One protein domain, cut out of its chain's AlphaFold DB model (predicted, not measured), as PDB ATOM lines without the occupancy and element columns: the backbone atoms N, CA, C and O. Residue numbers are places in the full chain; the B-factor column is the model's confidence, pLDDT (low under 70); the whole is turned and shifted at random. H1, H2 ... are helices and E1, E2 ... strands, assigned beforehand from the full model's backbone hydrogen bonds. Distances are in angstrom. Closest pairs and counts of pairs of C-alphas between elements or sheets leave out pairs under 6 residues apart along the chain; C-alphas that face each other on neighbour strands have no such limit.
ATOM      1  N   VAL A  33     337.315 434.733 257.498       92.38
ATOM      2  CA  VAL A  33     337.042 433.499 256.759       92.38
ATOM      3  C   VAL A  33     337.606 433.572 255.347       92.38
ATOM      4  O   VAL A  33     337.626 434.633 254.726       92.38
ATOM      5  N   ASN A  34     338.026 432.427 254.822       88.44
ATOM      6  CA  ASN A  34     338.253 432.266 253.395       88.44
ATOM      7  C   ASN A  34     336.900 431.945 252.732       88.44
ATOM      8  O   ASN A  34     336.283 430.923 253.044       88.44
ATOM      9  N   VAL A  35     336.410 432.849 251.882       77.88
ATOM     10  CA  VAL A  35     335.026 432.845 251.369       77.88
ATOM     11  C   VAL A  35     334.688 431.542 250.638       77.88
ATOM     12  O   VAL A  35     333.619 430.977 250.874       77.88
ATOM     13  N   ASP A  36     335.641 430.992 249.887       83.69
ATOM     14  CA  ASP A  36     335.436 429.812 249.036       83.69
ATOM     15  C   ASP A  36     335.641 428.477 249.770       83.69
ATOM     16  O   ASP A  36     335.641 427.405 249.172       83.69
ATOM     17  N   SER A  37     335.819 428.512 251.094       86.50
ATOM     18  CA  SER A  37     336.274 427.358 251.880       86.50
ATOM     19  C   SER A  37     335.203 426.757 252.793       86.50
ATOM     20  O   SER A  37     335.479 426.370 253.933       86.50
ATOM     21  N   ARG A  38     333.954 426.685 252.324       91.50
ATOM     22  CA  ARG A  38     332.894 426.016 253.085       91.50
ATOM     23  C   ARG A  38     333.104 424.504 253.045       91.50
ATOM     24  O   ARG A  38     333.209 423.920 251.973       91.50
ATOM     25  N   TYR A  39     333.105 423.875 254.210       91.06
ATOM     26  CA  TYR A  39     333.126 422.424 254.321       91.06
ATOM     27  C   TYR A  39     332.090 421.937 255.324       91.06
ATOM     28  O   TYR A  39     331.650 422.654 256.230       91.06
ATOM     29  N   GLU A  40     331.685 420.696 255.110       95.06
ATOM     30  CA  GLU A  40     330.681 419.998 255.889       95.06
ATOM     31  C   GLU A  40     331.352 418.885 256.684       95.06
ATOM     32  O   GLU A  40     332.259 418.204 256.200       95.06
ATOM     33  N   VAL A  41     330.921 418.723 257.928       95.75
ATOM     34  CA  VAL A  41     331.392 417.662 258.810       95.75
ATOM     35  C   VAL A  41     330.175 416.943 259.359       95.75
ATOM     36  O   VAL A  41     329.291 417.559 259.952       95.75
ATOM     37  N   VAL A  42     330.152 415.628 259.169       96.62
ATOM     38  CA  VAL A  42     329.149 414.736 259.744       96.62
ATOM     39  C   VAL A  42     329.831 413.872 260.792       96.62
ATOM     40  O   VAL A  42     330.906 413.322 260.540       96.62
ATOM     41  N   GLY A  43     329.220 413.758 261.965       95.69
ATOM     42  CA  GLY A  43     329.742 412.918 263.033       95.69
ATOM     43  C   GLY A  43     328.791 412.791 264.210       95.69
ATOM     44  O   GLY A  43     327.830 413.547 264.350       95.69
ATOM     45  N   GLU A  44     329.072 411.816 265.061       95.62
ATOM     46  CA  GLU A  44     328.382 411.639 266.335       95.62
ATOM     47  C   GLU A  44     328.879 412.654 267.357       95.62
ATOM     48  O   GLU A  44     330.072 412.967 267.415       95.62
ATOM     49  N   VAL A  45     327.965 413.171 268.169       95.31
ATOM     50  CA  VAL A  45     328.293 414.101 269.246       95.31
ATOM     51  C   VAL A  45     328.977 413.336 270.375       95.31
ATOM     52  O   VAL A  45     328.432 412.381 270.927       95.31
ATOM     53  N   GLN A  46     330.172 413.788 270.743       94.25
ATOM     54  CA  GLN A  46     330.879 413.322 271.928       94.25
ATOM     55  C   GLN A  46     330.547 414.233 273.113       94.25
ATOM     56  O   GLN A  46     330.785 415.443 273.077       94.25
ATOM     57  N   TYR A  47     330.043 413.639 274.193       92.19
ATOM     58  CA  TYR A  47     329.601 414.368 275.374       92.19
ATOM     59  C   TYR A  47     330.699 414.441 276.431       92.19
ATOM     60  O   TYR A  47     331.251 413.424 276.861       92.19
ATOM     61  N   LYS A  48     330.986 415.659 276.892       88.62
ATOM     62  CA  LYS A  48     331.880 415.914 278.024       88.62
ATOM     63  C   LYS A  48     331.201 416.858 279.010       88.62
ATOM     64  O   LYS A  48     330.889 417.989 278.653       88.62
ATOM     65  N   MET A  49     330.964 416.383 280.235       79.19
ATOM     66  CA  MET A  49     330.214 417.127 281.262       79.19
ATOM     67  C   MET A  49     330.908 418.428 281.665       79.19
ATOM     68  O   MET A  49     330.258 419.455 281.827       79.19
ATOM     69  N   VAL A  50     332.236 418.385 281.792       78.50
ATOM     70  CA  VAL A  50     333.055 419.549 282.126       78.50
ATOM     71  C   VAL A  50     334.122 419.719 281.057       78.50
ATOM     72  O   VAL A  50     335.039 418.909 280.925       78.50
ATOM     73  N   GLU A  51     334.004 420.787 280.274       72.19
ATOM     74  CA  GLU A  51     334.982 421.128 279.246       72.19
ATOM     75  C   GLU A  51     335.873 422.273 279.731       72.19
ATOM     76  O   GLU A  51     335.596 423.446 279.495       72.19
ATOM     77  N   VAL A  52     336.963 421.928 280.422       74.25
ATOM     78  CA  VAL A  52     337.989 422.900 280.824       74.25
ATOM     79  C   VAL A  52     338.982 423.053 279.678       74.25
ATOM     80  O   VAL A  52     339.970 422.330 279.591       74.25
ATOM     81  N   THR A  53     338.698 423.971 278.756       77.75
ATOM     82  CA  THR A  53     339.665 424.356 277.721       77.75
ATOM     83  C   THR A  53     340.017 425.825 277.899       77.75
ATOM     84  O   THR A  53     339.247 426.705 277.515       77.75
ATOM     85  N   LEU A  54     341.183 426.088 278.493       82.38
ATOM     86  CA  LEU A  54     341.749 427.426 278.665       82.38
ATOM     87  C   LEU A  54     342.667 427.735 277.482       82.38
ATOM     88  O   LEU A  54     343.871 427.508 277.522       82.38
ATOM     89  N   ASN A  55     342.075 428.217 276.394       90.69
ATOM     90  CA  ASN A  55     342.823 428.784 275.277       90.69
ATOM     91  C   ASN A  55     342.172 430.096 274.816       90.69
ATOM     92  O   ASN A  55     341.002 430.354 275.106       90.69
ATOM     93  N   ASN A  56     342.931 430.918 274.083       92.38
ATOM     94  CA  ASN A  56     342.472 432.239 273.632       92.38
ATOM     95  C   ASN A  56     341.142 432.170 272.872       92.38
ATOM     96  O   ASN A  56     340.262 433.001 273.081       92.38
ATOM     97  N   ARG A  57     340.972 431.143 272.032       92.81
ATOM     98  CA  ARG A  57     339.747 430.943 271.259       92.81
ATOM     99  C   ARG A  57     338.547 430.628 272.151       92.81
ATOM    100  O   ARG A  57     337.490 431.196 271.943       92.81
ATOM    101  N   SER A  58     338.706 429.749 273.133       92.31
ATOM    102  CA  SER A  58     337.658 429.346 274.074       92.31
ATOM    103  C   SER A  58     337.165 430.535 274.895       92.31
ATOM    104  O   SER A  58     335.959 430.727 275.024       92.31
ATOM    105  N   LEU A  59     338.083 431.389 275.364       93.19
ATOM    106  CA  LEU A  59     337.731 432.634 276.054       93.19
ATOM    107  C   LEU A  59     336.973 433.592 275.131       93.19
ATOM    108  O   LEU A  59     335.886 434.046 275.474       93.19
ATOM    109  N   PHE A  60     337.517 433.859 273.941       94.94
ATOM    110  CA  PHE A  60     336.901 434.759 272.966       94.94
ATOM    111  C   PHE A  60     335.505 434.290 272.530       94.94
ATOM    112  O   PHE A  60     334.545 435.055 272.563       94.94
ATOM    113  N   GLU A  61     335.369 433.018 272.159       95.00
ATOM    114  CA  GLU A  61     334.091 432.432 271.751       95.00
ATOM    115  C   GLU A  61     333.105 432.353 272.922       95.00
ATOM    116  O   GLU A  61     331.911 432.577 272.726       95.00
ATOM    117  N   GLY A  62     333.598 432.109 274.139       92.44
ATOM    118  CA  GLY A  62     332.799 432.115 275.360       92.44
ATOM    119  C   GLY A  62     332.187 433.484 275.662       92.44
ATOM    120  O   GLY A  62     330.998 433.545 275.972       92.44
ATOM    121  N   ILE A  63     332.956 434.570 275.499       93.06
ATOM    122  CA  ILE A  63     332.458 435.956 275.612       93.06
ATOM    123  C   ILE A  63     331.342 436.216 274.587       93.06
ATOM    124  O   ILE A  63     330.371 436.902 274.888       93.06
ATOM    125  N   LEU A  64     331.446 435.625 273.393       94.12
ATOM    126  CA  LEU A  64     330.454 435.757 272.322       94.12
ATOM    127  C   LEU A  64     329.278 434.768 272.430       94.12
ATOM    128  O   LEU A  64     328.447 434.706 271.524       94.12
ATOM    129  N   GLY A  65     329.191 433.987 273.511       94.31
ATOM    130  CA  GLY A  65     328.099 433.038 273.744       94.31
ATOM    131  C   GLY A  65     328.170 431.757 272.905       94.31
ATOM    132  O   GLY A  65     327.237 430.952 272.921       94.31
ATOM    133  N   ASN A  66     329.271 431.524 272.193       95.38
ATOM    134  CA  ASN A  66     329.493 430.274 271.478       95.38
ATOM    135  C   ASN A  66     330.054 429.222 272.433       95.38
ATOM    136  O   ASN A  66     330.789 429.514 273.379       95.38
ATOM    137  N   LYS A  67     329.689 427.966 272.198       93.44
ATOM    138  CA  LYS A  67     330.037 426.848 273.065       93.44
ATOM    139  C   LYS A  67     330.782 425.774 272.277       93.44
ATOM    140  O   LYS A  67     330.421 425.506 271.129       93.44
ATOM    141  N   PRO A  68     331.792 425.137 272.887       93.50
ATOM    142  CA  PRO A  68     332.456 424.002 272.278       93.50
ATOM    143  C   PRO A  68     331.519 422.787 272.229       93.50
ATOM    144  O   PRO A  68     330.682 422.573 273.122       93.50
ATOM    145  N   ILE A  69     331.675 422.027 271.149       93.88
ATOM    146  CA  ILE A  69     331.142 420.687 270.915       93.88
ATOM    147  C   ILE A  69     332.257 419.817 270.339       93.88
ATOM    148  O   ILE A  69     333.185 420.323 269.700       93.88
ATOM    149  N   ARG A  70     332.159 418.504 270.523       93.94
ATOM    150  CA  ARG A  70     333.081 417.543 269.920       93.94
ATOM    151  C   ARG A  70     332.311 416.579 269.049       93.94
ATOM    152  O   ARG A  70     331.249 416.106 269.446       93.94
ATOM    153  N   LEU A  71     332.869 416.299 267.883       94.25
ATOM    154  CA  LEU A  71     332.415 415.205 267.044       94.25
ATOM    155  C   LEU A  71     333.462 414.095 267.095       94.25
ATOM    156  O   LEU A  71     334.668 414.371 267.062       94.25
ATOM    157  N   VAL A  72     332.992 412.855 267.191       93.25
ATOM    158  CA  VAL A  72     333.836 411.655 267.236       93.25
ATOM    159  C   VAL A  72     334.768 411.648 266.022       93.25
ATOM    160  O   VAL A  72     334.328 411.885 264.901       93.25
ATOM    161  N   ASP A  73     336.070 411.481 266.266       90.50
ATOM    162  CA  ASP A  73     337.150 411.463 265.264       90.50
ATOM    163  C   ASP A  73     337.306 412.717 264.380       90.50
ATOM    164  O   ASP A  73     338.064 412.708 263.409       90.50
ATOM    165  N   LYS A  74     336.622 413.826 264.699       90.69
ATOM    166  CA  LYS A  74     336.715 415.094 263.938       90.69
ATOM    167  C   LYS A  74     337.225 416.274 264.763       90.69
ATOM    168  O   LYS A  74     337.602 417.297 264.195       90.69
ATOM    169  N   GLY A  75     337.261 416.139 266.087       89.81
ATOM    170  CA  GLY A  75     337.791 417.151 266.995       89.81
ATOM    171  C   GLY A  75     336.736 418.126 267.522       89.81
ATOM    172  O   GLY A  75     335.547 417.811 267.599       89.81
ATOM    173  N   MET A  76     337.203 419.297 267.961       91.81
ATOM    174  CA  MET A  76     336.389 420.316 268.629       91.81
ATOM    175  C   MET A  76     335.928 421.396 267.650       91.81
ATOM    176  O   MET A  76     336.730 421.966 266.909       91.81
ATOM    177  N   PHE A  77     334.649 421.746 267.733       94.31
ATOM    178  CA  PHE A  77     334.022 422.832 266.990       94.31
ATOM    179  C   PHE A  77     333.322 423.788 267.951       94.31
ATOM    180  O   PHE A  77     332.943 423.404 269.053       94.31
ATOM    181  N   PHE A  78     333.130 425.033 267.529       95.44
ATOM    182  CA  PHE A  78     332.341 426.012 268.277       95.44
ATOM    183  C   PHE A  78     331.012 426.211 267.570       95.44
ATOM    184  O   PHE A  78     331.003 426.435 266.365       95.44
ATOM    185  N   VAL A  79     329.911 426.148 268.307       96.50
ATOM    186  CA  VAL A  79     328.556 426.400 267.798       96.50
ATOM    187  C   VAL A  79     327.862 427.435 268.669       96.50
ATOM    188  O   VAL A  79     328.285 427.692 269.799       96.50
ATOM    189  N   SER A  80     326.778 428.016 268.168       96.62
ATOM    190  CA  SER A  80     325.940 428.893 268.985       96.62
ATOM    191  C   SER A  80     325.360 428.135 270.187       96.62
ATOM    192  O   SER A  80     325.136 426.923 270.124       96.62
ATOM    193  N   GLU A  81     325.052 428.831 271.286       94.25
ATOM    194  CA  GLU A  81     324.383 428.193 272.430       94.25
ATOM    195  C   GLU A  81     323.047 427.535 272.031       94.25
ATOM    196  O   GLU A  81     322.713 426.450 272.510       94.25
ATOM    197  N   LYS A  82     322.308 428.159 271.105       94.81
ATOM    198  CA  LYS A  82     321.051 427.619 270.569       94.81
ATOM    199  C   LYS A  82     321.270 426.277 269.877       94.81
ATOM    200  O   LYS A  82     320.518 425.337 270.112       94.81
ATOM    201  N   ASP A  83     322.310 426.174 269.059       96.38
ATOM    202  CA  ASP A  83     322.640 424.936 268.361       96.38
ATOM    203  C   ASP A  83     323.199 423.872 269.306       96.38
ATOM    204  O   ASP A  83     322.860 422.699 269.169       96.38
ATOM    205  N   LYS A  84     323.962 424.265 270.334       94.62
ATOM    206  CA  LYS A  84     324.399 423.328 271.375       94.62
ATOM    207  C   LYS A  84     323.216 422.663 272.078       94.62
ATOM    208  O   LYS A  84     323.265 421.460 272.302       94.62
ATOM    209  N   LYS A  85     322.143 423.402 272.378       93.75
ATOM    210  CA  LYS A  85     320.922 422.830 272.979       93.75
ATOM    211  C   LYS A  85     320.243 421.802 272.066       93.75
ATOM    212  O   LYS A  85     319.695 420.828 272.567       93.75
ATOM    213  N   LYS A  86     320.326 421.960 270.737       94.88
ATOM    214  CA  LYS A  86     319.827 420.953 269.777       94.88
ATOM    215  C   LYS A  86     320.671 419.678 269.788       94.88
ATOM    216  O   LYS A  86     320.130 418.587 269.668       94.88
ATOM    217  N   LEU A  87     321.987 419.828 269.926       94.19
ATOM    218  CA  LEU A  87     322.945 418.718 269.981       94.19
ATOM    219  C   LEU A  87     322.991 418.025 271.344       94.19
ATOM    220  O   LEU A  87     323.502 416.917 271.457       94.19
ATOM    221  N   TRP A  88     322.475 418.689 272.373       93.50
ATOM    222  CA  TRP A  88     322.459 418.211 273.744       93.50
ATOM    223  C   TRP A  88     321.069 418.427 274.367       93.50
ATOM    224  O   TRP A  88     320.920 419.255 275.269       93.50
ATOM    225  N   PRO A  89     320.034 417.710 273.886       93.12
ATOM    226  CA  PRO A  89     318.660 417.900 274.349       93.12
ATOM    227  C   PRO A  89     318.417 417.409 275.784       93.12
ATOM    228  O   PRO A  89     317.548 417.939 276.469       93.12
ATOM    229  N   GLU A  90     319.161 416.400 276.243       93.44
ATOM    230  CA  GLU A  90     319.032 415.822 277.586       93.44
ATOM    231  C   GLU A  90     320.376 415.275 278.095       93.44
ATOM    232  O   GLU A  90     321.383 415.310 277.387       93.44
ATOM    233  N   SER A  91     320.430 414.795 279.338       91.56
ATOM    234  CA  SER A  91     321.669 414.263 279.908       91.56
ATOM    235  C   SER A  91     322.163 413.033 279.125       91.56
ATOM    236  O   SER A  91     321.359 412.157 278.812       91.56
ATOM    237  N   PRO A  92     323.480 412.874 278.882       91.81
ATOM    238  CA  PRO A  92     324.041 411.663 278.282       91.81
ATOM    239  C   PRO A  92     323.712 410.390 279.073       91.81
ATOM    240  O   PRO A  92     323.695 409.305 278.505       91.81
ATOM    241  N   PHE A  93     323.436 410.503 280.378       92.00
ATOM    242  CA  PHE A  93     322.961 409.378 281.189       92.00
ATOM    243  C   PHE A  93     321.526 408.965 280.829       92.00
ATOM    244  O   PHE A  93     321.223 407.774 280.787       92.00
ATOM    245  N   ASP A  94     320.652 409.927 280.528       93.75
ATOM    246  CA  ASP A  94     319.270 409.656 280.123       93.75
ATOM    247  C   ASP A  94     319.212 409.136 278.681       93.75
ATOM    248  O   ASP A  94     318.488 408.183 278.391       93.75
ATOM    249  N   MET A  95     320.054 409.682 277.798       93.69
ATOM    250  CA  MET A  95     320.269 409.166 276.441       93.69
ATOM    251  C   MET A  95     320.738 407.707 276.445       93.69
ATOM    252  O   MET A  95     320.240 406.896 275.670       93.69
ATOM    253  N   GLU A  96     321.655 407.352 277.353       93.62
ATOM    254  CA  GLU A  96     322.137 405.977 277.514       93.62
ATOM    255  C   GLU A  96     321.014 405.031 277.958       93.62
ATOM    256  O   GLU A  96     320.867 403.952 277.384       93.62
ATOM    257  N   ARG A  97     320.168 405.453 278.911       94.25
ATOM    258  CA  ARG A  97     318.977 404.690 279.335       94.25
ATOM    259  C   ARG A  97     317.982 404.490 278.193       94.25
ATOM    260  O   ARG A  97     317.385 403.425 278.087       94.25
ATOM    261  N   LYS A  98     317.825 405.501 277.336       94.50
ATOM    262  CA  LYS A  98     316.956 405.480 276.148       94.50
ATOM    263  C   LYS A  98     317.630 404.882 274.903       94.50
ATOM    264  O   LYS A  98     317.009 404.865 273.846       94.50
ATOM    265  N   GLN A  99     318.871 404.406 275.023       94.69
ATOM    266  CA  GLN A  99     319.655 403.747 273.971       94.69
ATOM    267  C   GLN A  99     319.800 404.544 272.665       94.69
ATOM    268  O   GLN A  99     319.788 403.968 271.576       94.69
ATOM    269  N   TYR A 100     319.974 405.863 272.765       95.25
ATOM    270  CA  TYR A 100     320.215 406.699 271.592       95.25
ATOM    271  C   TYR A 100     321.340 407.714 271.809       95.25
ATOM    272  O   TYR A 100     321.705 408.048 272.935       95.25
ATOM    273  N   THR A 101     321.879 408.236 270.710       96.19
ATOM    274  CA  THR A 101     322.810 409.369 270.690       96.19
ATOM    275  C   THR A 101     322.445 410.322 269.555       96.19
ATOM    276  O   THR A 101     321.492 410.091 268.806       96.19
ATOM    277  N   ILE A 102     323.181 411.422 269.447       96.88
ATOM    278  CA  ILE A 102     322.966 412.447 268.437       96.88
ATOM    279  C   ILE A 102     324.066 412.362 267.389       96.88
ATOM    280  O   ILE A 102     325.253 412.449 267.704       96.88
ATOM    281  N   LYS A 103     323.652 412.259 266.130       96.94
ATOM    282  CA  LYS A 103     324.487 412.491 264.959       96.94
ATOM    283  C   LYS A 103     324.171 413.868 264.403       96.94
ATOM    284  O   LYS A 103     323.012 414.267 264.314       96.94
ATOM    285  N   ALA A 104     325.209 414.612 264.062       97.31
ATOM    286  CA  ALA A 104     325.085 415.987 263.627       97.31
ATOM    287  C   ALA A 104     325.801 416.208 262.305       97.31
ATOM    288  O   ALA A 104     326.915 415.728 262.090       97.31
ATOM    289  N   ARG A 105     325.165 417.009 261.456       97.50
ATOM    290  CA  ARG A 105     325.765 417.605 260.270       97.50
ATOM    291  C   ARG A 105     325.998 419.076 260.551       97.50
ATOM    292  O   ARG A 105     325.052 419.825 260.810       97.50
ATOM    293  N   ILE A 106     327.253 419.497 260.497       97.19
ATOM    294  CA  ILE A 106     327.643 420.887 260.712       97.19
ATOM    295  C   ILE A 106     328.335 421.451 259.478       97.19
ATOM    296  O   ILE A 106     329.041 420.743 258.766       97.19
ATOM    297  N   THR A 107     328.159 422.748 259.250       96.69
ATOM    298  CA  THR A 107     328.863 423.483 258.195       96.69
ATOM    299  C   THR A 107     329.650 424.634 258.786       96.69
ATOM    300  O   THR A 107     329.196 425.316 259.707       96.69
ATOM    301  N   LEU A 108     330.843 424.860 258.254       95.19
ATOM    302  CA  LEU A 108     331.723 425.939 258.673       95.19
ATOM    303  C   LEU A 108     332.641 426.358 257.526       95.19
ATOM    304  O   LEU A 108     332.719 425.690 256.498       95.19
ATOM    305  N   GLN A 109     333.301 427.497 257.694       95.50
ATOM    306  CA  GLN A 109     334.282 428.019 256.746       95.50
ATOM    307  C   GLN A 109     335.681 427.899 257.338       95.50
ATOM    308  O   GLN A 109     335.855 428.011 258.554       95.50
ATOM    309  N   LYS A 110     336.696 427.694 256.499       94.50
ATOM    310  CA  LYS A 110     338.089 427.740 256.949       94.50
ATOM    311  C   LYS A 110     338.461 429.184 257.285       94.50
ATOM    312  O   LYS A 110     338.145 430.115 256.545       94.50
ATOM    313  N   LEU A 111     339.137 429.375 258.410       93.75
ATOM    314  CA  LEU A 111     339.688 430.678 258.779       93.75
ATOM    315  C   LEU A 111     341.009 430.914 258.043       93.75
ATOM    316  O   LEU A 111     341.771 429.969 257.820       93.75
ATOM    317  N   LEU A 112     341.318 432.175 257.728       91.31
ATOM    318  CA  LEU A 112     342.588 432.542 257.081       91.31
ATOM    319  C   LEU A 112     343.803 432.114 257.915       91.31
ATOM    320  O   LEU A 112     344.797 431.643 257.377       91.31
ATOM    321  N   PHE A 113     343.693 432.204 259.242       89.25
ATOM    322  CA  PHE A 113     344.761 431.856 260.184       89.25
ATOM    323  C   PHE A 113     344.660 430.419 260.726       89.25
ATOM    324  O   PHE A 113     345.229 430.107 261.777       89.25
ATOM    325  N   GLY A 114     343.933 429.545 260.021       86.69
ATOM    326  CA  GLY A 114     343.799 428.128 260.345       86.69
ATOM    327  C   GLY A 114     342.640 427.784 261.287       86.69
ATOM    328  O   GLY A 114     342.099 428.619 262.014       86.69
ATOM    329  N   GLY A 115     342.257 426.506 261.270       88.50
ATOM    330  CA  GLY A 115     341.039 426.019 261.914       88.50
ATOM    331  C   GLY A 115     339.768 426.411 261.152       88.50
ATOM    332  O   GLY A 115     339.816 426.946 260.045       88.50
ATOM    333  N   GLY A 116     338.618 426.115 261.754       92.38
ATOM    334  CA  GLY A 116     337.307 426.446 261.196       92.38
ATOM    335  C   GLY A 116     336.615 427.582 261.942       92.38
ATOM    336  O   GLY A 116     336.945 427.837 263.101       92.38
ATOM    337  N   SER A 117     335.659 428.250 261.301       94.56
ATOM    338  CA  SER A 117     334.787 429.269 261.893       94.56
ATOM    339  C   SER A 117     333.868 428.677 262.970       94.56
ATOM    340  O   SER A 117     333.912 427.480 263.267       94.56
ATOM    341  N   VAL A 118     333.002 429.507 263.557       96.25
ATOM    342  CA  VAL A 118     331.829 428.992 264.280       96.25
ATOM    343  C   VAL A 118     330.996 428.177 263.293       96.25
ATOM    344  O   VAL A 118     330.716 428.635 262.181       96.25
ATOM    345  N   ALA A 119     330.669 426.953 263.681       96.56
ATOM    346  CA  ALA A 119     329.912 426.018 262.880       96.56
ATOM    347  C   ALA A 119     328.409 426.244 263.052       96.56
ATOM    348  O   ALA A 119     327.928 426.613 264.126       96.56
ATOM    349  N   LYS A 120     327.669 426.002 261.974       96.44
ATOM    350  CA  LYS A 120     326.209 425.994 261.951       96.44
ATOM    351  C   LYS A 120     325.731 424.554 261.900       96.44
ATOM    352  O   LYS A 120     326.179 423.793 261.045       96.44
ATOM    353  N   VAL A 121     324.817 424.197 262.793       96.94
ATOM    354  CA  VAL A 121     324.160 422.888 262.760       96.94
ATOM    355  C   VAL A 121     323.111 422.906 261.655       96.94
ATOM    356  O   VAL A 121     322.178 423.706 261.701       96.94
ATOM    357  N   VAL A 122     323.306 422.055 260.652       96.38
ATOM    358  CA  VAL A 122     322.412 421.912 259.496       96.38
ATOM    359  C   VAL A 122     321.370 420.839 259.766       96.38
ATOM    360  O   VAL A 122     320.195 421.043 259.488       96.38
ATOM    361  N   GLU A 123     321.796 419.722 260.349       96.44
ATOM    362  CA  GLU A 123     320.937 418.569 260.601       96.44
ATOM    363  C   GLU A 123     321.319 417.903 261.921       96.44
ATOM    364  O   GLU A 123     322.495 417.871 262.305       96.44
ATOM    365  N   VAL A 124     320.305 417.381 262.610       96.69
ATOM    366  CA  VAL A 124     320.434 416.628 263.855       96.69
ATOM    367  C   VAL A 124     319.575 415.380 263.734       96.69
ATOM    368  O   VAL A 124     318.370 415.476 263.517       96.69
ATOM    369  N   GLU A 125     320.193 414.223 263.913       96.62
ATOM    370  CA  GLU A 125     319.554 412.917 263.822       96.62
ATOM    371  C   GLU A 125     319.753 412.161 265.141       96.62
ATOM    372  O   GLU A 125     320.852 412.137 265.701       96.62
ATOM    373  N   LYS A 126     318.685 411.537 265.650       95.88
ATOM    374  CA  LYS A 126     318.781 410.582 266.758       95.88
ATOM    375  C   LYS A 126     319.086 409.210 266.181       95.88
ATOM    376  O   LYS A 126     318.303 408.705 265.384       95.88
ATOM    377  N   ILE A 127     320.185 408.606 266.610       95.69
ATOM    378  CA  ILE A 127     320.593 407.276 266.150       95.69
ATOM    379  C   ILE A 127     320.596 406.285 267.314       95.69
ATOM    380  O   ILE A 127     320.915 406.653 268.447       95.69
ATOM    381  N   ASN A 128     320.253 405.028 267.030       94.81
ATOM    382  CA  ASN A 128     320.138 403.945 268.015       94.81
ATOM    383  C   ASN A 128     321.518 403.397 268.406       94.81
ATOM    384  O   ASN A 128     321.895 402.278 268.059       94.81
TER     385      ASN A 128
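What this domain is: This is residues 33 to 128 of the 135 residues of an uncharacterized protein of Aliikangiella marina (UniProt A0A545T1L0). One sheet of five strands is folded back on itself: the short hairpin E2 and E3 makes one leaf, facing the longer hairpin E4 and E5, with the long strand E1 as the hinge. H2 packs on both leaves, near E2 and E5, H1 packs on the short hairpin, and H3 lies at one end of the long strands and only grazes the sheet. The printed part has 96 residues with three named helices and five named strands, in the order E1 H1 E2 E3 H2 H3 E4 E5; the sheet runs E3 E2 E1 E4 E5, antiparallel throughout, and the class is mixed, helices and strands. It is compact, with a radius of gyration of the C-alphas of 13.6 A, and elongated in outline, spanning 43 by 28 by 23 A.

Where its parts are: E1, residues 33 to 47, begins with C-alpha 33 at (337.042, 433.499, 256.759), bends by 116 degrees at residue 36 and measures 27.7 A. H1 is residues 56 to 63, 10.9 A long. E2, residues 66 to 71, measures 16.0 A, and E3, residues 75 to 80, 16.8 A. H2 is residues 81 to 87, and H3 is residues 92 to 97, with C-alpha 97 at (318.977, 404.690, 279.335). E4, residues 101 to 111, is 29.7 A long and bends by 50 degrees at residue 107. E5, residues 120 to 127, is 20.0 A long, bends by 50 degrees at residue 123 and ends with C-alpha 127 at (320.593, 407.276, 266.150).

How they stand to each other: The sheet is strongly twisted, with E3 and E5 as edge strands. The pairing of E1 is staggered: residues 33 to 44 pair with E4, where N 41 and O 106 are 2.9 A apart, and residues 45 to 46 pair with E2, where N 46 and O 70 are 2.9 A apart. In the hairpin E2 and E3, N 69 and O 77 are 2.8 A apart; in the hairpin E4 and E5, N 103 and O 125 are 2.8 A apart. The leaves E3 E2 and E4 E5 face each other with 19 pairs of C-alphas within 11 A; the closest C-alphas of E3 and E5, those of Val 79 and Lys 120, are 6.3 A apart. H2 is on the sheet; its closest C-alphas to E2 are those of Glu 81 and Asn 66, 5.6 A apart, and to E5 those of Asp 83 and Val 121, 6.2 A apart. H1 is on the sheet at a height of 7.5 A and only just over E2, with 3 of its 8 C-alphas falling on it. H3 only grazes the sheet, with residues 92 to 95. In H1, H2 and H3 every O i to N i+4 pair is within hydrogen-bond range.

The domain as a whole: The C-alphas farthest apart, those of Val 35 and Arg 97, are 42.8 A apart. The printed part has no cut and no long link. Mean pLDDT of the printed part is 92.6, and no printed residue is under 70.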